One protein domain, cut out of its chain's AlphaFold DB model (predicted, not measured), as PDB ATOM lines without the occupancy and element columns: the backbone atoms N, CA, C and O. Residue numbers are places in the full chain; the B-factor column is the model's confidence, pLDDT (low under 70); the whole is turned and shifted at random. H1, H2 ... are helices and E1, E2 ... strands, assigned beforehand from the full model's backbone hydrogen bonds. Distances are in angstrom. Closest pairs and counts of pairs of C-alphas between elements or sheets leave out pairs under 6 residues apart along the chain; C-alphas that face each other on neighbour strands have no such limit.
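What this domain is: This is residues 282 to 353, 367 to 399, 437 to 462 and 469 to 496 of the 640 residues of an uncharacterized protein of Stenotrophomonas maltophilia (UniProt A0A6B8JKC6). One long helix, H5, runs through the core, with H2 and H7 side by side on one side of it and H8 crossing it on the opposite side. H1 crosses H5 nearer its last residues, H3 and H4 pack on its first residues, and the small hairpin E1 E2 lies by H5 and H7. The printed part has 159 residues, with seven named helices, H1 to H7, then two strands in an antiparallel sheet, E1 - E2, then H8; the class is mostly helix. The whole is compact, with a radius of gyration of the C-alphas of 15.3 A and spans of 48 by 37 by 29 A.

Where its parts are: H1, residues 282 to 296, begins with C-alpha 282 at (218.276, 211.909, 118.757) and is 21.3 A long. H2, residues 298 to 316, is 26.9 A long. H3 is residues 324 to 334 and H4 residues 341 to 350. H5, residues 370 to 389, is 28.8 A long, from C-alpha 370 at (192.299, 226.522, 124.076). H6 is residues 394 to 398, and H7, residues 437 to 455, is 27.9 A long. E1, residues 469 to 472, and E2, residues 475 to 478, precede H8, residues 483 to 494, with C-alpha 494 at (202.864, 218.077, 120.494).

How they stand to each other: H5 is the hub, touching seven helices. H2, H5 and H7 form an up and down bundle, each running against the one before it. H2 and H7 touch at a shallow tilt of 15 degrees, closest at the C-alphas of Glu 303 and Leu 448, 6.4 A. H8 touches residues 376 to 384 of H5, about perpendicular at 76 degrees, with the closest C-alphas, Gly 380 and Val 487, 4.4 A apart. H1 touches residues 378 to 385 of H5 at a steep tilt of 57 degrees, closest at the C-alphas of Ala 291 and Val 381, 5.7 A. H4 touches residues 370 to 374 of H5, closest at the C-alphas of Val 347 and Gly 373, 5.9 A. H3 touches residues 370 to 371 of H5, and H6 touches residues 383 to 387. In the hairpin E1 and E2, N 470 and O 477 are within hydrogen-bond range at 2.8 A. Every O i to N i+4 pair is within range in H1, H2, H4, H5, H6 and H8; H3 has 5 of 7 and H7 14 of 15.

The domain as a whole: The C-alphas farthest apart, Thr 282 and His 321, are 50.3 A apart. Three cuts leave out residues 354 to 366, 400 to 436 and 463 to 468, with C-alpha gaps of 6.9 A, 20.5 A and 9.2 A. Of the links printed whole, none is long. Mean pLDDT of the printed part is 83.1; 27 residues are under 70, among them 317 to 325 and 330 to 337.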
ATOM      1  N   THR A 282     219.175 211.474 119.840       89.12
ATOM      2  CA  THR A 282     218.276 211.909 118.757       89.12
ATOM      3  C   THR A 282     217.003 212.567 119.290       89.12
ATOM      4  O   THR A 282     216.647 213.653 118.838       89.12
ATOM      5  N   VAL A 283     216.366 211.959 120.296       92.81
ATOM      6  CA  VAL A 283     215.163 212.497 120.949       92.81
ATOM      7  C   VAL A 283     215.497 213.786 121.694       92.81
ATOM      8  O   VAL A 283     214.761 214.762 121.577       92.81
ATOM      9  N   CYS A 284     216.623 213.820 122.415       93.56
ATOM     10  CA  CYS A 284     217.081 215.018 123.120       93.56
ATOM     11  C   CYS A 284     217.286 216.196 122.150       93.56
ATOM     12  O   CYS A 284     216.746 217.278 122.370       93.56
ATOM     13  N   ARG A 285     217.976 215.975 121.022       92.75
ATOM     14  CA  ARG A 285     218.170 217.004 119.985       92.75
ATOM     15  C   ARG A 285     216.853 217.474 119.367       92.75
ATOM     16  O   ARG A 285     216.677 218.677 119.178       92.75
ATOM     17  N   GLN A 286     215.924 216.559 119.073       95.88
ATOM     18  CA  GLN A 286     214.593 216.919 118.567       95.88
ATOM     19  C   GLN A 286     213.827 217.774 119.583       95.88
ATOM     20  O   GLN A 286     213.243 218.791 119.202       95.88
ATOM     21  N   PHE A 287     213.855 217.390 120.864       97.56
ATOM     22  CA  PHE A 287     213.244 218.157 121.945       97.56
ATOM     23  C   PHE A 287     213.844 219.563 122.031       97.56
ATOM     24  O   PHE A 287     213.091 220.526 121.940       97.56
ATOM     25  N   VAL A 288     215.174 219.695 122.122       96.81
ATOM     26  CA  VAL A 288     215.851 221.001 122.216       96.81
ATOM     27  C   VAL A 288     215.510 221.883 121.019       96.81
ATOM     28  O   VAL A 288     215.110 223.027 121.206       96.81
ATOM     29  N   ARG A 289     215.589 221.356 119.791       97.38
ATOM     30  CA  ARG A 289     215.230 222.109 118.579       97.38
ATOM     31  C   ARG A 289     213.783 222.604 118.624       97.38
ATOM     32  O   ARG A 289     213.533 223.767 118.327       97.38
ATOM     33  N   SER A 290     212.844 221.732 118.988       97.88
ATOM     34  CA  SER A 290     211.412 222.062 119.008       97.88
ATOM     35  C   SER A 290     211.063 223.035 120.137       97.88
ATOM     36  O   SER A 290     210.270 223.947 119.938       97.88
ATOM     37  N   ALA A 291     211.690 222.876 121.303       98.19
ATOM     38  CA  ALA A 291     211.544 223.766 122.447       98.19
ATOM     39  C   ALA A 291     212.127 225.159 122.167       98.19
ATOM     40  O   ALA A 291     211.496 226.158 122.495       98.19
ATOM     41  N   CYS A 292     213.294 225.244 121.523       97.75
ATOM     42  CA  CYS A 292     213.866 226.522 121.104       97.75
ATOM     43  C   CYS A 292     212.997 227.215 120.049       97.75
ATOM     44  O   CYS A 292     212.771 228.412 120.174       97.75
ATOM     45  N   ALA A 293     212.475 226.481 119.057       96.75
ATOM     46  CA  ALA A 293     211.531 227.037 118.083       96.75
ATOM     47  C   ALA A 293     210.283 227.604 118.782       96.75
ATOM     48  O   ALA A 293     209.992 228.785 118.618       96.75
ATOM     49  N   TRP A 294     209.670 226.818 119.684       97.50
ATOM     50  CA  TRP A 294     208.553 227.272 120.522       97.50
ATOM     51  C   TRP A 294     208.863 228.578 121.248       97.50
ATOM     52  O   TRP A 294     208.054 229.498 121.265       97.50
ATOM     53  N   MET A 295     210.032 228.661 121.880       97.69
ATOM     54  CA  MET A 295     210.416 229.837 122.653       97.69
ATOM     55  C   MET A 295     210.663 231.076 121.790       97.69
ATOM     56  O   MET A 295     210.463 232.180 122.282       97.69
ATOM     57  N   LEU A 296     211.099 230.916 120.540       96.06
ATOM     58  CA  LEU A 296     211.414 232.032 119.647       96.06
ATOM     59  C   LEU A 296     210.204 232.518 118.839       96.06
ATOM     60  O   LEU A 296     210.144 233.704 118.524       96.06
ATOM     61  N   GLU A 297     209.257 231.635 118.517       92.38
ATOM     62  CA  GLU A 297     208.134 231.938 117.619       92.38
ATOM     63  C   GLU A 297     206.783 231.916 118.351       92.38
ATOM     64  O   GLU A 297     206.086 232.931 118.407       92.38
ATOM     65  N   GLU A 298     206.396 230.783 118.944       94.00
ATOM     66  CA  GLU A 298     205.067 230.621 119.544       94.00
ATOM     67  C   GLU A 298     204.914 231.259 120.931       94.00
ATOM     68  O   GLU A 298     203.845 231.784 121.239       94.00
ATOM     69  N   ALA A 299     205.942 231.240 121.783       95.31
ATOM     70  CA  ALA A 299     205.847 231.765 123.147       95.31
ATOM     71  C   ALA A 299     205.612 233.288 123.194       95.31
ATOM     72  O   ALA A 299     204.694 233.700 123.907       95.31
ATOM     73  N   PRO A 300     206.329 234.130 122.416       93.94
ATOM     74  CA  PRO A 300     206.038 235.563 122.359       93.94
ATOM     75  C   PRO A 300     204.645 235.855 121.787       93.94
ATOM     76  O   PRO A 300     203.956 236.758 122.254       93.94
ATOM     77  N   ALA A 301     204.196 235.065 120.802       91.44
ATOM     78  CA  ALA A 301     202.851 235.197 120.244       91.44
ATOM     79  C   ALA A 301     201.766 234.833 121.272       91.44
ATOM     80  O   ALA A 301     200.747 235.515 121.351       91.44
ATOM     81  N   LEU A 302     201.990 233.786 122.076       91.56
ATOM     82  CA  LEU A 302     201.106 233.403 123.180       91.56
ATOM     83  C   LEU A 302     201.021 234.511 124.231       91.56
ATOM     84  O   LEU A 302     199.926 234.850 124.665       91.56
ATOM     85  N   GLU A 303     202.163 235.068 124.625       91.75
ATOM     86  CA  GLU A 303     202.234 236.159 125.594       91.75
ATOM     87  C   GLU A 303     201.483 237.403 125.109       91.75
ATOM     88  O   GLU A 303     200.627 237.916 125.829       91.75
ATOM     89  N   ALA A 304     201.740 237.844 123.873       89.81
ATOM     90  CA  ALA A 304     201.067 238.997 123.282       89.81
ATOM     91  C   ALA A 304     199.552 238.776 123.147       89.81
ATOM     92  O   ALA A 304     198.763 239.661 123.481       89.81
ATOM     93  N   HIS A 305     199.140 237.585 122.700       86.50
ATOM     94  CA  HIS A 305     197.728 237.235 122.585       86.50
ATOM     95  C   HIS A 305     197.032 237.232 123.951       86.50
ATOM     96  O   HIS A 305     195.962 237.817 124.097       86.50
ATOM     97  N   LEU A 306     197.653 236.618 124.965       87.12
ATOM     98  CA  LEU A 306     197.085 236.565 126.308       87.12
ATOM     99  C   LEU A 306     196.985 237.961 126.937       87.12
ATOM    100  O   LEU A 306     195.988 238.247 127.591       87.12
ATOM    101  N   ALA A 307     197.986 238.821 126.732       88.69
ATOM    102  CA  ALA A 307     197.965 240.192 127.233       88.69
ATOM    103  C   ALA A 307     196.787 240.993 126.651       88.69
ATOM    104  O   ALA A 307     196.012 241.561 127.417       88.69
ATOM    105  N   GLY A 308     196.600 240.965 125.325       86.12
ATOM    106  CA  GLY A 308     195.474 241.647 124.673       86.12
ATOM    107  C   GLY A 308     194.118 241.125 125.150       86.12
ATOM    108  O   GLY A 308     193.245 241.902 125.524       86.12
ATOM    109  N   LEU A 309     193.983 239.802 125.241       83.00
ATOM    110  CA  LEU A 309     192.764 239.145 125.710       83.00
ATOM    111  C   LEU A 309     192.433 239.502 127.169       83.00
ATOM    112  O   LEU A 309     191.278 239.736 127.517       83.00
ATOM    113  N   ILE A 310     193.440 239.571 128.040       85.50
ATOM    114  CA  ILE A 310     193.253 239.949 129.446       85.50
ATOM    115  C   ILE A 310     192.906 241.430 129.590       85.50
ATOM    116  O   ILE A 310     192.089 241.768 130.446       85.50
ATOM    117  N   ASP A 311     193.473 242.301 128.757       84.75
ATOM    118  CA  ASP A 311     193.108 243.717 128.736       84.75
ATOM    119  C   ASP A 311     191.657 243.924 128.277       84.75
ATOM    120  O   ASP A 311     190.935 244.698 128.905       84.75
ATOM    121  N   GLU A 312     191.193 243.187 127.264       80.94
ATOM    122  CA  GLU A 312     189.784 243.192 126.835       80.94
ATOM    123  C   GLU A 312     188.845 242.717 127.954       80.94
ATOM    124  O   GLU A 312     187.854 243.383 128.272       80.94
ATOM    125  N   ILE A 313     189.179 241.602 128.616       79.31
ATOM    126  CA  ILE A 313     188.399 241.085 129.750       79.31
ATOM    127  C   ILE A 313     188.355 242.108 130.888       79.31
ATOM    128  O   ILE A 313     187.282 242.374 131.431       79.31
ATOM    129  N   ALA A 314     189.492 242.711 131.237       76.06
ATOM    130  CA  ALA A 314     189.566 243.706 132.300       76.06
ATOM    131  C   ALA A 314     188.734 244.963 131.982       76.06
ATOM    132  O   ALA A 314     188.112 245.522 132.884       76.06
ATOM    133  N   GLN A 315     188.679 245.383 130.714       77.50
ATOM    134  CA  GLN A 315     187.870 246.523 130.266       77.50
ATOM    135  C   GLN A 315     186.365 246.220 130.235       77.50
ATOM    136  O   GLN A 315     185.563 247.128 130.441       77.50
ATOM    137  N   SER A 316     185.971 244.962 130.010       72.00
ATOM    138  CA  SER A 316     184.557 244.565 129.927       72.00
ATOM    139  C   SER A 316     183.784 244.691 131.250       72.00
ATOM    140  O   SER A 316     182.559 244.773 131.235       72.00
ATOM    141  N   GLY A 317     184.477 244.700 132.398       64.56
ATOM    142  CA  GLY A 317     183.857 244.758 133.730       64.56
ATOM    143  C   GLY A 317     183.061 243.505 134.136       64.56
ATOM    144  O   GLY A 317     182.475 243.483 135.216       64.56
ATOM    145  N   ASP A 318     183.061 242.445 133.319       62.09
ATOM    146  CA  ASP A 318     182.150 241.289 133.423       62.09
ATOM    147  C   ASP A 318     182.619 240.188 134.408       62.09
ATOM    148  O   ASP A 318     182.029 239.109 134.520       62.09
ATOM    149  N   LEU A 319     183.683 240.465 135.175       63.22
ATOM    150  CA  LEU A 319     184.290 239.536 136.144       63.22
ATOM    151  C   LEU A 319     183.328 239.104 137.273       63.22
ATOM    152  O   LEU A 319     183.596 238.119 137.957       63.22
ATOM    153  N   GLY A 320     182.215 239.820 137.475       58.34
ATOM    154  CA  GLY A 320     181.209 239.518 138.500       58.34
ATOM    155  C   GLY A 320     180.107 238.535 138.075       58.34
ATOM    156  O   GLY A 320     179.470 237.941 138.944       58.34
ATOM    157  N   HIS A 321     179.866 238.346 136.771       59.56
ATOM    158  CA  HIS A 321     178.738 237.541 136.266       59.56
ATOM    159  C   HIS A 321     179.155 236.217 135.621       59.56
ATOM    160  O   HIS A 321     178.355 235.279 135.564       59.56
ATOM    161  N   ARG A 322     180.400 236.112 135.145       65.19
ATOM    162  CA  ARG A 322     180.907 234.941 134.419       65.19
ATOM    163  C   ARG A 322     182.223 234.465 135.018       65.19
ATOM    164  O   ARG A 322     183.023 235.259 135.500       65.19
ATOM    165  N   SER A 323     182.470 233.154 134.980       69.50
ATOM    166  CA  SER A 323     183.757 232.637 135.450       69.50
ATOM    167  C   SER A 323     184.885 233.120 134.524       69.50
ATOM    168  O   SER A 323     184.702 233.118 133.303       69.50
ATOM    169  N   PRO A 324     186.069 233.474 135.054       67.88
ATOM    170  CA  PRO A 324     187.208 233.885 134.230       67.88
ATOM    171  C   PRO A 324     187.550 232.868 133.134       67.88
ATOM    172  O   PRO A 324     187.862 233.231 132.007       67.88
ATOM    173  N   THR A 325     187.407 231.576 133.431       69.31
ATOM    174  CA  THR A 325     187.602 230.477 132.478       69.31
ATOM    175  C   THR A 325     186.603 230.515 131.314       69.31
ATOM    176  O   THR A 325     186.965 230.174 130.191       69.31
ATOM    177  N   ALA A 326     185.355 230.927 131.562       70.00
ATOM    178  CA  ALA A 326     184.355 231.114 130.513       70.00
ATOM    179  C   ALA A 326     184.651 232.358 129.662       70.00
ATOM    180  O   ALA A 326     184.496 232.299 128.448       70.00
ATOM    181  N   LEU A 327     185.131 233.442 130.278       71.06
ATOM    182  CA  LEU A 327     185.544 234.653 129.559       71.06
ATOM    183  C   LEU A 327     186.746 234.385 128.642       71.06
ATOM    184  O   LEU A 327     186.717 234.764 127.475       71.06
ATOM    185  N   LEU A 328     187.756 233.650 129.130       76.19
ATOM    186  CA  LEU A 328     188.877 233.201 128.295       76.19
ATOM    187  C   LEU A 328     188.387 232.381 127.095       76.19
ATOM    188  O   LEU A 328     188.856 232.589 125.984       76.19
ATOM    189  N   LYS A 329     187.437 231.464 127.317       71.75
ATOM    190  CA  LYS A 329     186.907 230.570 126.281       71.75
ATOM    191  C   LYS A 329     186.184 231.313 125.155       71.75
ATOM    192  O   LYS A 329     186.290 230.905 124.005       71.75
ATOM    193  N   ASP A 330     185.457 232.379 125.462       65.00
ATOM    194  CA  ASP A 330     184.743 233.151 124.441       65.00
ATOM    195  C   ASP A 330     185.701 233.974 123.574       65.00
ATOM    196  O   ASP A 330     185.522 234.075 122.361       65.00
ATOM    197  N   ALA A 331     186.767 234.500 124.179       61.19
ATOM    198  CA  ALA A 331     187.788 235.270 123.476       61.19
ATOM    199  C   ALA A 331     188.719 234.400 122.594       61.19
ATOM    200  O   ALA A 331     189.463 234.914 121.760       61.19
ATOM    201  N   GLU A 332     188.639 233.066 122.696       65.44
ATOM    202  CA  GLU A 332     189.426 232.117 121.889       65.44
ATOM    203  C   GLU A 332     189.069 232.086 120.405       65.44
ATOM    204  O   GLU A 332     189.873 231.599 119.603       65.44
ATOM    205  N   ALA A 333     187.898 232.607 120.022       57.41
ATOM    206  CA  ALA A 333     187.492 232.730 118.621       57.41
ATOM    207  C   ALA A 333     188.465 233.594 117.786       57.41
ATOM    208  O   ALA A 333     188.416 233.562 116.564       57.41
ATOM    209  N   LEU A 334     189.385 234.317 118.434       55.94
ATOM    210  CA  LEU A 334     190.364 235.202 117.802       55.94
ATOM    211  C   LEU A 334     191.699 234.514 117.427       55.94
ATOM    212  O   LEU A 334     192.540 235.129 116.772       55.94
ATOM    213  N   ILE A 335     191.927 233.241 117.793       64.81
ATOM    214  CA  ILE A 335     193.175 232.503 117.479       64.81
ATOM    215  C   ILE A 335     193.056 231.786 116.119       64.81
ATOM    216  O   ILE A 335     193.125 230.557 116.032       64.81
ATOM    217  N   GLU A 336     192.853 232.538 115.036       57.41
ATOM    218  CA  GLU A 336     192.647 231.953 113.697       57.41
ATOM    219  C   GLU A 336     193.879 232.021 112.782       57.41
ATOM    220  O   GLU A 336     193.960 231.284 111.795       57.41
ATOM    221  N   THR A 337     194.879 232.846 113.108       62.09
ATOM    222  CA  THR A 337     196.055 233.075 112.250       62.09
ATOM    223  C   THR A 337     197.352 233.253 113.057       62.09
ATOM    224  O   THR A 337     197.325 233.502 114.260       62.09
ATOM    225  N   GLY A 338     198.511 233.079 112.408       78.00
ATOM    226  CA  GLY A 338     199.832 233.320 113.010       78.00
ATOM    227  C   GLY A 338     200.524 232.096 113.642       78.00
ATOM    228  O   GLY A 338     200.128 230.954 113.389       78.00
ATOM    229  N   PRO A 339     201.581 232.306 114.459       85.75
ATOM    230  CA  PRO A 339     202.435 231.232 114.992       85.75
ATOM    231  C   PRO A 339     201.694 230.184 115.839       85.75
ATOM    232  O   PRO A 339     202.082 229.020 115.894       85.75
ATOM    233  N   LEU A 340     200.572 230.562 116.460       87.69
ATOM    234  CA  LEU A 340     199.817 229.687 117.361       87.69
ATOM    235  C   LEU A 340     198.920 228.668 116.644       87.69
ATOM    236  O   LEU A 340     198.431 227.747 117.296       87.69
ATOM    237  N   VAL A 341     198.719 228.771 115.322       86.12
ATOM    238  CA  VAL A 341     197.750 227.946 114.567       86.12
ATOM    239  C   VAL A 341     198.013 226.444 114.697       86.12
ATOM    240  O   VAL A 341     197.086 225.641 114.828       86.12
ATOM    241  N   ARG A 342     199.280 226.019 114.658       86.81
ATOM    242  CA  ARG A 342     199.621 224.593 114.795       86.81
ATOM    243  C   ARG A 342     199.247 224.078 116.185       86.81
ATOM    244  O   ARG A 342     198.631 223.019 116.312       86.81
ATOM    245  N   CYS A 343     199.619 224.830 117.213       86.56
ATOM    246  CA  CYS A 343     199.353 224.486 118.599       86.56
ATOM    247  C   CYS A 343     197.856 224.513 118.914       86.56
ATOM    248  O   CYS A 343     197.334 223.582 119.529       86.56
ATOM    249  N   SER A 344     197.139 225.518 118.410       83.81
ATOM    250  CA  SER A 344     195.703 225.641 118.619       83.81
ATOM    251  C   SER A 344     194.939 224.464 118.014       83.81
ATOM    252  O   SER A 344     194.053 223.900 118.660       83.81
ATOM    253  N   ARG A 345     195.327 224.008 116.816       84.44
ATOM    254  CA  ARG A 345     194.771 222.793 116.200       84.44
ATOM    255  C   ARG A 345     195.049 221.550 117.037       84.44
ATOM    256  O   ARG A 345     194.130 220.767 117.261       84.44
ATOM    257  N   PHE A 346     196.280 221.385 117.518       85.56
ATOM    258  CA  PHE A 346     196.649 220.251 118.367       85.56
ATOM    259  C   PHE A 346     195.817 220.214 119.656       85.56
ATOM    260  O   PHE A 346     195.183 219.201 119.947       85.56
ATOM    261  N   VAL A 347     195.751 221.323 120.394       81.00
ATOM    262  CA  VAL A 347     194.958 221.430 121.628       81.00
ATOM    263  C   VAL A 347     193.472 221.219 121.335       81.00
ATOM    264  O   VAL A 347     192.820 220.427 122.013       81.00
ATOM    265  N   SER A 348     192.950 221.824 120.267       76.06
ATOM    266  CA  SER A 348     191.549 221.652 119.860       76.06
ATOM    267  C   SER A 348     191.197 220.208 119.510       76.06
ATOM    268  O   SER A 348     190.065 219.800 119.731       76.06
ATOM    269  N   GLN A 349     192.127 219.428 118.951       75.75
ATOM    270  CA  GLN A 349     191.924 217.998 118.696       75.75
ATOM    271  C   GLN A 349     192.051 217.172 119.978       75.75
ATOM    272  O   GLN A 349     191.272 216.248 120.200       75.75
ATOM    273  N   ARG A 350     193.030 217.507 120.825       71.69
ATOM    274  CA  ARG A 350     193.357 216.770 122.049       71.69
ATOM    275  C   ARG A 350     192.275 216.878 123.124       71.69
ATOM    276  O   ARG A 350     192.109 215.918 123.875       71.69
ATOM    277  N   PHE A 351     191.585 218.019 123.188       65.38
ATOM    278  CA  PHE A 351     190.551 218.337 124.180       65.38
ATOM    279  C   PHE A 351     189.151 218.528 123.558       65.38
ATOM    280  O   PHE A 351     188.291 219.181 124.149       65.38
ATOM    281  N   ARG A 352     188.911 217.979 122.356       54.50
ATOM    282  CA  ARG A 352     187.578 217.963 121.732       54.50
ATOM    283  C   ARG A 352     186.652 217.002 122.485       54.50
ATOM    284  O   ARG A 352     187.069 215.882 122.779       54.50
ATOM    285  N   GLU A 353     185.386 217.370 122.695       43.41
ATOM    286  CA  GLU A 353     184.347 216.362 122.937       43.41
ATOM    287  C   GLU A 353     184.212 215.492 121.681       43.41
ATOM    288  O   GLU A 353     183.982 215.996 120.579       43.41
ATOM    289  N   LEU A 367     185.156 221.632 125.962       50.75
ATOM    290  CA  LEU A 367     185.167 221.517 127.438       50.75
ATOM    291  C   LEU A 367     186.331 222.280 128.090       50.75
ATOM    292  O   LEU A 367     186.196 222.773 129.208       50.75
ATOM    293  N   PHE A 368     187.462 222.385 127.388       63.84
ATOM    294  CA  PHE A 368     188.689 222.997 127.890       63.84
ATOM    295  C   PHE A 368     189.066 224.215 127.035       63.84
ATOM    296  O   PHE A 368     189.182 224.055 125.815       63.84
ATOM    297  N   PRO A 369     189.263 225.406 127.634       73.94
ATOM    298  CA  PRO A 369     189.700 226.577 126.897       73.94
ATOM    299  C   PRO A 369     191.061 226.315 126.230       73.94
ATOM    300  O   PRO A 369     192.026 225.876 126.869       73.94
ATOM    301  N   LEU A 370     191.118 226.564 124.926       79.25
ATOM    302  CA  LEU A 370     192.299 226.522 124.076       79.25
ATOM    303  C   LEU A 370     193.502 227.225 124.718       79.25
ATOM    304  O   LEU A 370     194.584 226.637 124.787       79.25
ATOM    305  N   VAL A 371     193.311 228.439 125.240       83.25
ATOM    306  CA  VAL A 371     194.377 229.251 125.848       83.25
ATOM    307  C   VAL A 371     195.026 228.517 127.021       83.25
ATOM    308  O   VAL A 371     196.251 228.505 127.146       83.25
ATOM    309  N   LEU A 372     194.240 227.803 127.834       84.06
ATOM    310  CA  LEU A 372     194.784 227.011 128.940       84.06
ATOM    311  C   LEU A 372     195.651 225.847 128.443       84.06
ATOM    312  O   LEU A 372     196.638 225.484 129.086       84.06
ATOM    313  N   GLY A 373     195.314 225.260 127.293       85.38
ATOM    314  CA  GLY A 373     196.109 224.201 126.669       85.38
ATOM    315  C   GLY A 373     197.434 224.720 126.123       85.38
ATOM    316  O   GLY A 373     198.469 224.084 126.326       85.38
ATOM    317  N   LEU A 374     197.412 225.899 125.498       90.38
ATOM    318  CA  LEU A 374     198.605 226.600 125.018       90.38
ATOM    319  C   LEU A 374     199.546 226.947 126.181       90.38
ATOM    320  O   LEU A 374     200.743 226.662 126.104       90.38
ATOM    321  N   ILE A 375     199.008 227.469 127.290       92.06
ATOM    322  CA  ILE A 375     199.786 227.743 128.509       92.06
ATOM    323  C   ILE A 375     200.413 226.450 129.043       92.06
ATOM    324  O   ILE A 375     201.595 226.436 129.370       92.06
ATOM    325  N   ARG A 376     199.676 225.330 129.086       91.19
ATOM    326  CA  ARG A 376     200.229 224.037 129.534       91.19
ATOM    327  C   ARG A 376     201.359 223.520 128.643       91.19
ATOM    328  O   ARG A 376     202.302 222.928 129.166       91.19
ATOM    329  N   ILE A 377     201.286 223.739 127.328       94.88
ATOM    330  CA  ILE A 377     202.389 223.417 126.408       94.88
ATOM    331  C   ILE A 377     203.603 224.284 126.732       94.88
ATOM    332  O   ILE A 377     204.696 223.745 126.905       94.88
ATOM    333  N   HIS A 378     203.411 225.595 126.905       97.12
ATOM    334  CA  HIS A 378     204.496 226.498 127.278       97.12
ATOM    335  C   HIS A 378     205.138 226.113 128.620       97.12
ATOM    336  O   HIS A 378     206.357 225.988 128.687       97.12
ATOM    337  N   LEU A 379     204.342 225.810 129.651       97.06
ATOM    338  CA  LEU A 379     204.840 225.320 130.943       97.06
ATOM    339  C   LEU A 379     205.672 224.040 130.791       97.06
ATOM    340  O   LEU A 379     206.699 223.889 131.450       97.06
ATOM    341  N   GLY A 380     205.269 223.128 129.901       97.19
ATOM    342  CA  GLY A 380     206.052 221.935 129.584       97.19
ATOM    343  C   GLY A 380     207.390 222.255 128.926       97.19
ATOM    344  O   GLY A 380     208.409 221.684 129.318       97.19
ATOM    345  N   VAL A 381     207.406 223.188 127.973       98.31
ATOM    346  CA  VAL A 381     208.637 223.660 127.327       98.31
ATOM    347  C   VAL A 381     209.572 224.300 128.354       98.31
ATOM    348  O   VAL A 381     210.735 223.903 128.435       98.31
ATOM    349  N   CYS A 382     209.063 225.206 129.193       97.69
ATOM    350  CA  CYS A 382     209.829 225.858 130.255       97.69
ATOM    351  C   CYS A 382     210.397 224.838 131.244       97.69
ATOM    352  O   CYS A 382     211.603 224.828 131.491       97.69
ATOM    353  N   PHE A 383     209.563 223.924 131.757       97.31
ATOM    354  CA  PHE A 383     210.015 222.869 132.663       97.31
ATOM    355  C   PHE A 383     211.099 222.004 132.015       97.31
ATOM    356  O   PHE A 383     212.121 221.724 132.639       97.31
ATOM    357  N   GLY A 384     210.901 221.591 130.761       97.31
ATOM    358  CA  GLY A 384     211.844 220.737 130.055       97.31
ATOM    359  C   GLY A 384     213.199 221.412 129.806       97.31
ATOM    360  O   GLY A 384     214.238 220.792 130.036       97.31
ATOM    361  N   LEU A 385     213.198 222.686 129.396       97.75
ATOM    362  CA  LEU A 385     214.416 223.477 129.193       97.75
ATOM    363  C   LEU A 385     215.165 223.710 130.510       97.75
ATOM    364  O   LEU A 385     216.378 223.514 130.552       97.75
ATOM    365  N   VAL A 386     214.462 224.072 131.588       96.50
ATOM    366  CA  VAL A 386     215.071 224.255 132.916       96.50
ATOM    367  C   VAL A 386     215.646 222.931 133.427       96.50
ATOM    368  O   VAL A 386     216.794 222.889 133.865       96.50
ATOM    369  N   ALA A 387     214.896 221.830 133.337       93.44
ATOM    370  CA  ALA A 387     215.352 220.519 133.800       93.44
ATOM    371  C   ALA A 387     216.608 220.034 133.068       93.44
ATOM    372  O   ALA A 387     217.488 219.438 133.692       93.44
ATOM    373  N   LEU A 388     216.691 220.304 131.763       94.94
ATOM    374  CA  LEU A 388     217.854 219.984 130.949       94.94
ATOM    375  C   LEU A 388     219.026 220.917 131.285       94.94
ATOM    376  O   LEU A 388     220.036 220.461 131.803       94.94
ATOM    377  N   PHE A 389     218.893 222.222 131.046       95.38
ATOM    378  CA  PHE A 389     220.028 223.151 131.074       95.38
ATOM    379  C   PHE A 389     220.460 223.600 132.471       95.38
ATOM    380  O   PHE A 389     221.634 223.891 132.663       95.38
ATOM    381  N   ALA A 390     219.561 223.625 133.459       91.69
ATOM    382  CA  ALA A 390     219.943 223.884 134.850       91.69
ATOM    383  C   ALA A 390     220.355 222.598 135.586       91.69
ATOM    384  O   ALA A 390     220.657 222.633 136.782       91.69
ATOM    385  N   CYS A 391     220.318 221.435 134.921       87.75
ATOM    386  CA  CYS A 391     220.663 220.135 135.499       87.75
ATOM    387  C   CYS A 391     220.007 219.894 136.885       87.75
ATOM    388  O   CYS A 391     220.601 219.358 137.829       87.75
ATOM    389  N   ALA A 392     218.771 220.364 137.052       81.44
ATOM    390  CA  ALA A 392     218.082 220.444 138.336       81.44
ATOM    391  C   ALA A 392     217.169 219.234 138.571       81.44
ATOM    392  O   ALA A 392     216.662 218.614 137.633       81.44
ATOM    393  N   ARG A 393     216.973 218.845 139.835       76.25
ATOM    394  CA  ARG A 393     215.982 217.817 140.191       76.25
ATOM    395  C   ARG A 393     214.576 218.371 140.004       76.25
ATOM    396  O   ARG A 393     214.330 219.558 140.149       76.25
ATOM    397  N   ARG A 394     213.619 217.471 139.782       78.38
ATOM    398  CA  ARG A 394     212.193 217.815 139.695       78.38
ATOM    399  C   ARG A 394     211.733 218.708 140.858       78.38
ATOM    400  O   ARG A 394     211.133 219.742 140.606       78.38
ATOM    401  N   SER A 395     212.033 218.318 142.098       68.25
ATOM    402  CA  SER A 395     211.658 219.077 143.300       68.25
ATOM    403  C   SER A 395     212.350 220.439 143.384       68.25
ATOM    404  O   SER A 395     211.724 221.411 143.773       68.25
ATOM    405  N   GLU A 396     213.611 220.526 142.953       81.06
ATOM    406  CA  GLU A 396     214.382 221.776 142.902       81.06
ATOM    407  C   GLU A 396     213.749 222.803 141.944       81.06
ATOM    408  O   GLU A 396     213.754 223.992 142.231       81.06
ATOM    409  N   ILE A 397     213.175 222.341 140.829       89.69
ATOM    410  CA  ILE A 397     212.481 223.197 139.851       89.69
ATOM    411  C   ILE A 397     211.094 223.604 140.359       89.69
ATOM    412  O   ILE A 397     210.657 224.728 140.131       89.69
ATOM    413  N   ILE A 398     210.394 222.689 141.034       81.00
ATOM    414  CA  ILE A 398     209.080 222.950 141.640       81.00
ATOM    415  C   ILE A 398     209.180 224.006 142.746       81.00
ATOM    416  O   ILE A 398     208.339 224.896 142.819       81.00
ATOM    417  N   ASP A 399     210.206 223.907 143.590       81.38
ATOM    418  CA  ASP A 399     210.450 224.821 144.708       81.38
ATOM    419  C   ASP A 399     211.217 226.092 144.276       81.38
ATOM    420  O   ASP A 399     211.671 226.857 145.125       81.38
ATOM    421  N   ILE A 437     217.943 231.250 126.344       96.81
ATOM    422  CA  ILE A 437     216.626 230.655 126.070       96.81
ATOM    423  C   ILE A 437     215.889 230.238 127.353       96.81
ATOM    424  O   ILE A 437     214.668 230.332 127.423       96.81
ATOM    425  N   VAL A 438     216.625 229.828 128.392       97.06
ATOM    426  CA  VAL A 438     216.059 229.485 129.703       97.06
ATOM    427  C   VAL A 438     215.664 230.751 130.452       97.06
ATOM    428  O   VAL A 438     214.589 230.799 131.035       97.06
ATOM    429  N   ALA A 439     216.491 231.798 130.392       96.00
ATOM    430  CA  ALA A 439     216.137 233.098 130.957       96.00
ATOM    431  C   ALA A 439     214.846 233.645 130.330       96.00
ATOM    432  O   ALA A 439     213.930 234.033 131.047       96.00
ATOM    433  N   MET A 440     214.732 233.565 129.000       95.88
ATOM    434  CA  MET A 440     213.515 233.917 128.265       95.88
ATOM    435  C   MET A 440     212.305 233.090 128.721       95.88
ATOM    436  O   MET A 440     211.232 233.649 128.922       95.88
ATOM    437  N   ALA A 441     212.478 231.782 128.937       96.44
ATOM    438  CA  ALA A 441     211.426 230.905 129.452       96.44
ATOM    439  C   ALA A 441     210.918 231.348 130.833       96.44
ATOM    440  O   ALA A 441     209.709 231.411 131.046       96.44
ATOM    441  N   ILE A 442     211.822 231.707 131.750       96.12
ATOM    442  CA  ILE A 442     211.447 232.214 133.076       96.12
ATOM    443  C   ILE A 442     210.750 233.576 132.985       96.12
ATOM    444  O   ILE A 442     209.729 233.776 133.642       96.12
ATOM    445  N   SER A 443     211.248 234.495 132.154       94.50
ATOM    446  CA  SER A 443     210.635 235.816 131.971       94.50
ATOM    447  C   SER A 443     209.208 235.729 131.424       94.50
ATOM    448  O   SER A 443     208.304 236.306 132.021       94.50
ATOM    449  N   ILE A 444     208.985 234.963 130.348       94.88
ATOM    450  CA  ILE A 444     207.642 234.795 129.767       94.88
ATOM    451  C   ILE A 444     206.713 234.100 130.768       94.88
ATOM    452  O   ILE A 444     205.575 234.526 130.950       94.88
ATOM    453  N   MET A 445     207.189 233.075 131.482       94.62
ATOM    454  CA  MET A 445     206.391 232.395 132.505       94.62
ATOM    455  C   MET A 445     205.937 233.354 133.617       94.62
ATOM    456  O   MET A 445     204.763 233.337 133.989       94.62
ATOM    457  N   ASN A 446     206.823 234.233 134.096       93.56
ATOM    458  CA  ASN A 446     206.475 235.262 135.078       93.56
ATOM    459  C   ASN A 446     205.446 236.258 134.532       93.56
ATOM    460  O   ASN A 446     204.467 236.551 135.217       93.56
ATOM    461  N   ASN A 447     205.612 236.718 133.293       92.88
ATOM    462  CA  ASN A 447     204.662 237.634 132.668       92.88
ATOM    463  C   ASN A 447     203.281 236.988 132.511       92.88
ATOM    464  O   ASN A 447     202.281 237.577 132.920       92.88
ATOM    465  N   LEU A 448     203.208 235.750 132.011       92.38
ATOM    466  CA  LEU A 448     201.949 235.004 131.907       92.38
ATOM    467  C   LEU A 448     201.288 234.822 133.280       92.38
ATOM    468  O   LEU A 448     200.082 235.028 133.398       92.38
ATOM    469  N   ARG A 449     202.060 234.479 134.324       92.75
ATOM    470  CA  ARG A 449     201.563 234.379 135.708       92.75
ATOM    471  C   ARG A 449     200.935 235.696 136.161       92.75
ATOM    472  O   ARG A 449     199.788 235.694 136.606       92.75
ATOM    473  N   THR A 450     201.658 236.808 136.023       91.44
ATOM    474  CA  THR A 450     201.179 238.142 136.408       91.44
ATOM    475  C   THR A 450     199.904 238.517 135.664       91.44
ATOM    476  O   THR A 450     198.960 239.000 136.281       91.44
ATOM    477  N   GLN A 451     199.848 238.262 134.356       89.19
ATOM    478  CA  GLN A 451     198.667 238.547 133.552       89.19
ATOM    479  C   GLN A 451     197.464 237.715 134.020       89.19
ATOM    480  O   GLN A 451     196.414 238.278 134.324       89.19
ATOM    481  N   LEU A 452     197.621 236.396 134.173       88.94
ATOM    482  CA  LEU A 452     196.543 235.506 134.622       88.94
ATOM    483  C   LEU A 452     195.990 235.900 135.997       88.94
ATOM    484  O   LEU A 452     194.777 235.869 136.194       88.94
ATOM    485  N   LEU A 453     196.851 236.310 136.931       89.62
ATOM    486  CA  LEU A 453     196.438 236.737 138.269       89.62
ATOM    487  C   LEU A 453     195.564 238.004 138.267       89.62
ATOM    488  O   LEU A 453     194.792 238.186 139.204       89.62
ATOM    489  N   ARG A 454     195.602 238.838 137.212       86.75
ATOM    490  CA  ARG A 454     194.706 240.008 137.071       86.75
ATOM    491  C   ARG A 454     193.236 239.610 136.927       86.75
ATOM    492  O   ARG A 454     192.364 240.355 137.360       86.75
ATOM    493  N   VAL A 455     192.963 238.463 136.302       82.69
ATOM    494  CA  VAL A 455     191.600 237.987 135.990       82.69
ATOM    495  C   VAL A 455     191.205 236.742 136.785       82.69
ATOM    496  O   VAL A 455     190.024 236.439 136.912       82.69
ATOM    497  N   MET A 456     192.180 236.022 137.341       83.06
ATOM    498  CA  MET A 456     191.998 234.842 138.189       83.06
ATOM    499  C   MET A 456     192.764 235.010 139.511       83.06
ATOM    500  O   MET A 456     193.708 234.251 139.760       83.06
ATOM    501  N   PRO A 457     192.401 235.995 140.352       80.19
ATOM    502  CA  PRO A 457     193.109 236.238 141.602       80.19
ATOM    503  C   PRO A 457     193.015 235.017 142.522       80.19
ATOM    504  O   PRO A 457     191.964 234.381 142.653       80.19
ATOM    505  N   ARG A 458     194.141 234.678 143.148       80.62
ATOM    506  CA  ARG A 458     194.275 233.578 144.102       80.62
ATOM    507  C   ARG A 458     195.273 233.975 145.175       80.62
ATOM    508  O   ARG A 458     196.370 234.399 144.841       80.62
ATOM    509  N   GLU A 459     194.886 233.788 146.429       78.38
ATOM    510  CA  GLU A 459     195.789 233.877 147.574       78.38
ATOM    511  C   GLU A 459     196.309 232.469 147.877       78.38
ATOM    512  O   GLU A 459     195.539 231.582 148.249       78.38
ATOM    513  N   ASP A 460     197.599 232.245 147.639       82.88
ATOM    514  CA  ASP A 460     198.284 230.985 147.927       82.88
ATOM    515  C   ASP A 460     199.780 231.279 148.099       82.88
ATOM    516  O   ASP A 460     200.449 231.701 147.156       82.88
ATOM    517  N   SER A 461     200.311 231.032 149.297       78.88
ATOM    518  CA  SER A 461     201.700 231.367 149.634       78.88
ATOM    519  C   SER A 461     202.721 230.682 148.724       78.88
ATOM    520  O   SER A 461     203.736 231.273 148.366       78.88
ATOM    521  N   LEU A 462     202.449 229.451 148.277       76.62
ATOM    522  CA  LEU A 462     203.342 228.752 147.356       76.62
ATOM    523  C   LEU A 462     203.270 229.351 145.956       76.62
ATOM    524  O   LEU A 462     204.272 229.342 145.244       76.62
ATOM    525  N   PHE A 469     203.960 227.519 138.041       93.31
ATOM    526  CA  PHE A 469     202.531 227.440 138.322       93.31
ATOM    527  C   PHE A 469     201.852 226.465 137.367       93.31
ATOM    528  O   PHE A 469     202.389 226.100 136.323       93.31
ATOM    529  N   PHE A 470     200.648 226.035 137.721       87.00
ATOM    530  CA  PHE A 470     199.790 225.240 136.857       87.00
ATOM    531  C   PHE A 470     198.468 225.958 136.631       87.00
ATOM    532  O   PHE A 470     197.979 226.663 137.510       87.00
ATOM    533  N   VAL A 471     197.863 225.742 135.463       82.50
ATOM    534  CA  VAL A 471     196.554 226.304 135.134       82.50
ATOM    535  C   VAL A 471     195.569 225.206 134.748       82.50
ATOM    536  O   VAL A 471     195.899 224.239 134.049       82.50
ATOM    537  N   GLY A 472     194.337 225.324 135.227       75.38
ATOM    538  CA  GLY A 472     193.230 224.456 134.850       75.38
ATOM    539  C   GLY A 472     191.899 225.187 134.928       75.38
ATOM    540  O   GLY A 472     191.856 226.396 135.115       75.38
ATOM    541  N   MET A 473     190.800 224.440 134.825       67.38
ATOM    542  CA  MET A 473     189.449 225.017 134.836       67.38
ATOM    543  C   MET A 473     189.123 225.807 136.111       67.38
ATOM    544  O   MET A 473     188.289 226.706 136.078       67.38
ATOM    545  N   GLN A 474     189.791 225.471 137.223       64.56
ATOM    546  CA  GLN A 474     189.638 226.107 138.538       64.56
ATOM    547  C   GLN A 474     190.526 227.354 138.723       64.56
ATOM    548  O   GLN A 474     190.495 227.975 139.786       64.56
ATOM    549  N   GLY A 475     191.311 227.712 137.704       75.12
ATOM    550  CA  GLY A 475     192.248 228.830 137.720       75.12
ATOM    551  C   GLY A 475     193.702 228.401 137.902       75.12
ATOM    552  O   GLY A 475     194.081 227.255 137.625       75.12
ATOM    553  N   ILE A 476     194.516 229.361 138.331       85.62
ATOM    554  CA  ILE A 476     195.939 229.189 138.621       85.62
ATOM    555  C   ILE A 476     196.146 228.513 139.986       85.62
ATOM    556  O   ILE A 476     195.383 228.742 140.922       85.62
ATOM    557  N   ARG A 477     197.154 227.643 140.090       83.69
ATOM    558  CA  ARG A 477     197.534 226.939 141.326       83.69
ATOM    559  C   ARG A 477     199.041 226.656 141.367       83.69
ATOM    560  O   ARG A 477     199.664 226.633 140.299       83.69
ATOM    561  N   PRO A 478     199.629 226.370 142.541       82.00
ATOM    562  CA  PRO A 478     201.032 225.974 142.641       82.00
ATOM    563  C   PRO A 478     201.368 224.741 141.790       82.00
ATOM    564  O   PRO A 478     200.543 223.843 141.576       82.00
ATOM    565  N   PHE A 479     202.602 224.675 141.291       83.50
ATOM    566  CA  PHE A 479     203.079 223.517 140.537       83.50
ATOM    567  C   PHE A 479     203.471 222.373 141.494       83.50
ATOM    568  O   PHE A 479     204.363 222.546 142.314       83.50
ATOM    569  N   SER A 480     202.817 221.206 141.415       72.75
ATOM    570  CA  SER A 480     203.075 220.039 142.273       72.75
ATOM    571  C   SER A 480     203.991 218.999 141.611       72.75
ATOM    572  O   SER A 480     204.372 219.124 140.446       72.75
ATOM    573  N   GLU A 481     204.321 217.924 142.335       58.81
ATOM    574  CA  GLU A 481     205.225 216.861 141.863       58.81
ATOM    575  C   GLU A 481     204.735 216.074 140.640       58.81
ATOM    576  O   GLU A 481     205.554 215.497 139.912       58.81
ATOM    577  N   ASN A 482     203.424 216.071 140.394       54.94
ATOM    578  CA  ASN A 482     202.805 215.339 139.290       54.94
ATOM    579  C   ASN A 482     202.715 216.164 138.003       54.94
ATOM    580  O   ASN A 482     202.846 215.608 136.909       54.94
ATOM    581  N   HIS A 483     202.567 217.488 138.110       80.19
ATOM    582  CA  HIS A 483     202.444 218.361 136.943       80.19
ATOM    583  C   HIS A 483     203.597 218.241 135.932       80.19
ATOM    584  O   HIS A 483     203.286 218.230 134.740       80.19
ATOM    585  N   PRO A 484     204.883 218.065 136.325       78.62
ATOM    586  CA  PRO A 484     205.963 217.783 135.386       78.62
ATOM    587  C   PRO A 484     205.631 216.660 134.407       78.62
ATOM    588  O   PRO A 484     205.859 216.802 133.213       78.62
ATOM    589  N   ARG A 485     205.056 215.553 134.887       72.75
ATOM    590  CA  ARG A 485     204.701 214.420 134.028       72.75
ATOM    591  C   ARG A 485     203.602 214.798 133.040       72.75
ATOM    592  O   ARG A 485     203.723 214.474 131.864       72.75
ATOM    593  N   VAL A 486     202.574 215.502 133.507       76.25
ATOM    594  CA  VAL A 486     201.448 215.952 132.676       76.25
ATOM    595  C   VAL A 486     201.942 216.846 131.540       76.25
ATOM    596  O   VAL A 486     201.659 216.585 130.370       76.25
ATOM    597  N   VAL A 487     202.729 217.876 131.863       85.50
ATOM    598  CA  VAL A 487     203.204 218.835 130.857       85.50
ATOM    599  C   VAL A 487     204.278 218.235 129.946       85.50
ATOM    600  O   VAL A 487     204.265 218.495 128.746       85.50
ATOM    601  N   LEU A 488     205.159 217.368 130.462       88.19
ATOM    602  CA  LEU A 488     206.157 216.672 129.644       88.19
ATOM    603  C   LEU A 488     205.507 215.673 128.684       88.19
ATOM    604  O   LEU A 488     205.949 215.544 127.543       88.19
ATOM    605  N   GLN A 489     204.439 214.991 129.101       83.06
ATOM    606  CA  GLN A 489     203.663 214.135 128.211       83.06
ATOM    607  C   GLN A 489     202.979 214.952 127.111       83.06
ATOM    608  O   GLN A 489     203.030 214.562 125.946       83.06
ATOM    609  N   LEU A 490     202.392 216.095 127.469       84.38
ATOM    610  CA  LEU A 490     201.722 216.984 126.525       84.38
ATOM    611  C   LEU A 490     202.678 217.500 125.442       84.38
ATOM    612  O   LEU A 490     202.370 217.389 124.257       84.38
ATOM    613  N   ILE A 491     203.855 218.007 125.823       96.56
ATOM    614  CA  ILE A 491     204.838 218.488 124.838       96.56
ATOM    615  C   ILE A 491     205.469 217.342 124.046       96.56
ATOM    616  O   ILE A 491     205.800 217.531 122.880       96.56
ATOM    617  N   SER A 492     205.611 216.150 124.641       91.94
ATOM    618  CA  SER A 492     206.108 214.972 123.917       91.94
ATOM    619  C   SER A 492     205.171 214.593 122.768       91.94
ATOM    620  O   SER A 492     205.635 214.171 121.710       91.94
ATOM    621  N   ASP A 493     203.864 214.784 122.963       89.12
ATOM    622  CA  ASP A 493     202.839 214.541 121.946       89.12
ATOM    623  C   ASP A 493     202.797 215.660 120.916       89.12
ATOM    624  O   ASP A 493     202.748 215.395 119.719       89.12
ATOM    625  N   TYR A 494     202.870 216.910 121.372       93.69
ATOM    626  CA  TYR A 494     202.864 218.077 120.494       93.69
ATOM    627  C   TYR A 494     204.081 218.124 119.553       93.69
ATOM    628  O   TYR A 494     203.952 218.424 118.361       93.69
ATOM    629  N   PHE A 495     205.269 217.807 120.075       96.12
ATOM    630  CA  PHE A 495     206.514 217.730 119.301       96.12
ATOM    631  C   PHE A 495     206.699 216.405 118.563       96.12
ATOM    632  O   PHE A 495     207.671 216.261 117.822       96.12
ATOM    633  N   ASP A 496     205.781 215.461 118.762       92.81
ATOM    634  CA  ASP A 496     205.833 214.116 118.212       92.81
ATOM    635  C   ASP A 496     207.192 213.436 118.435       92.81
ATOM    636  O   ASP A 496     207.870 212.992 117.508       92.81
TER     637      ASP A 496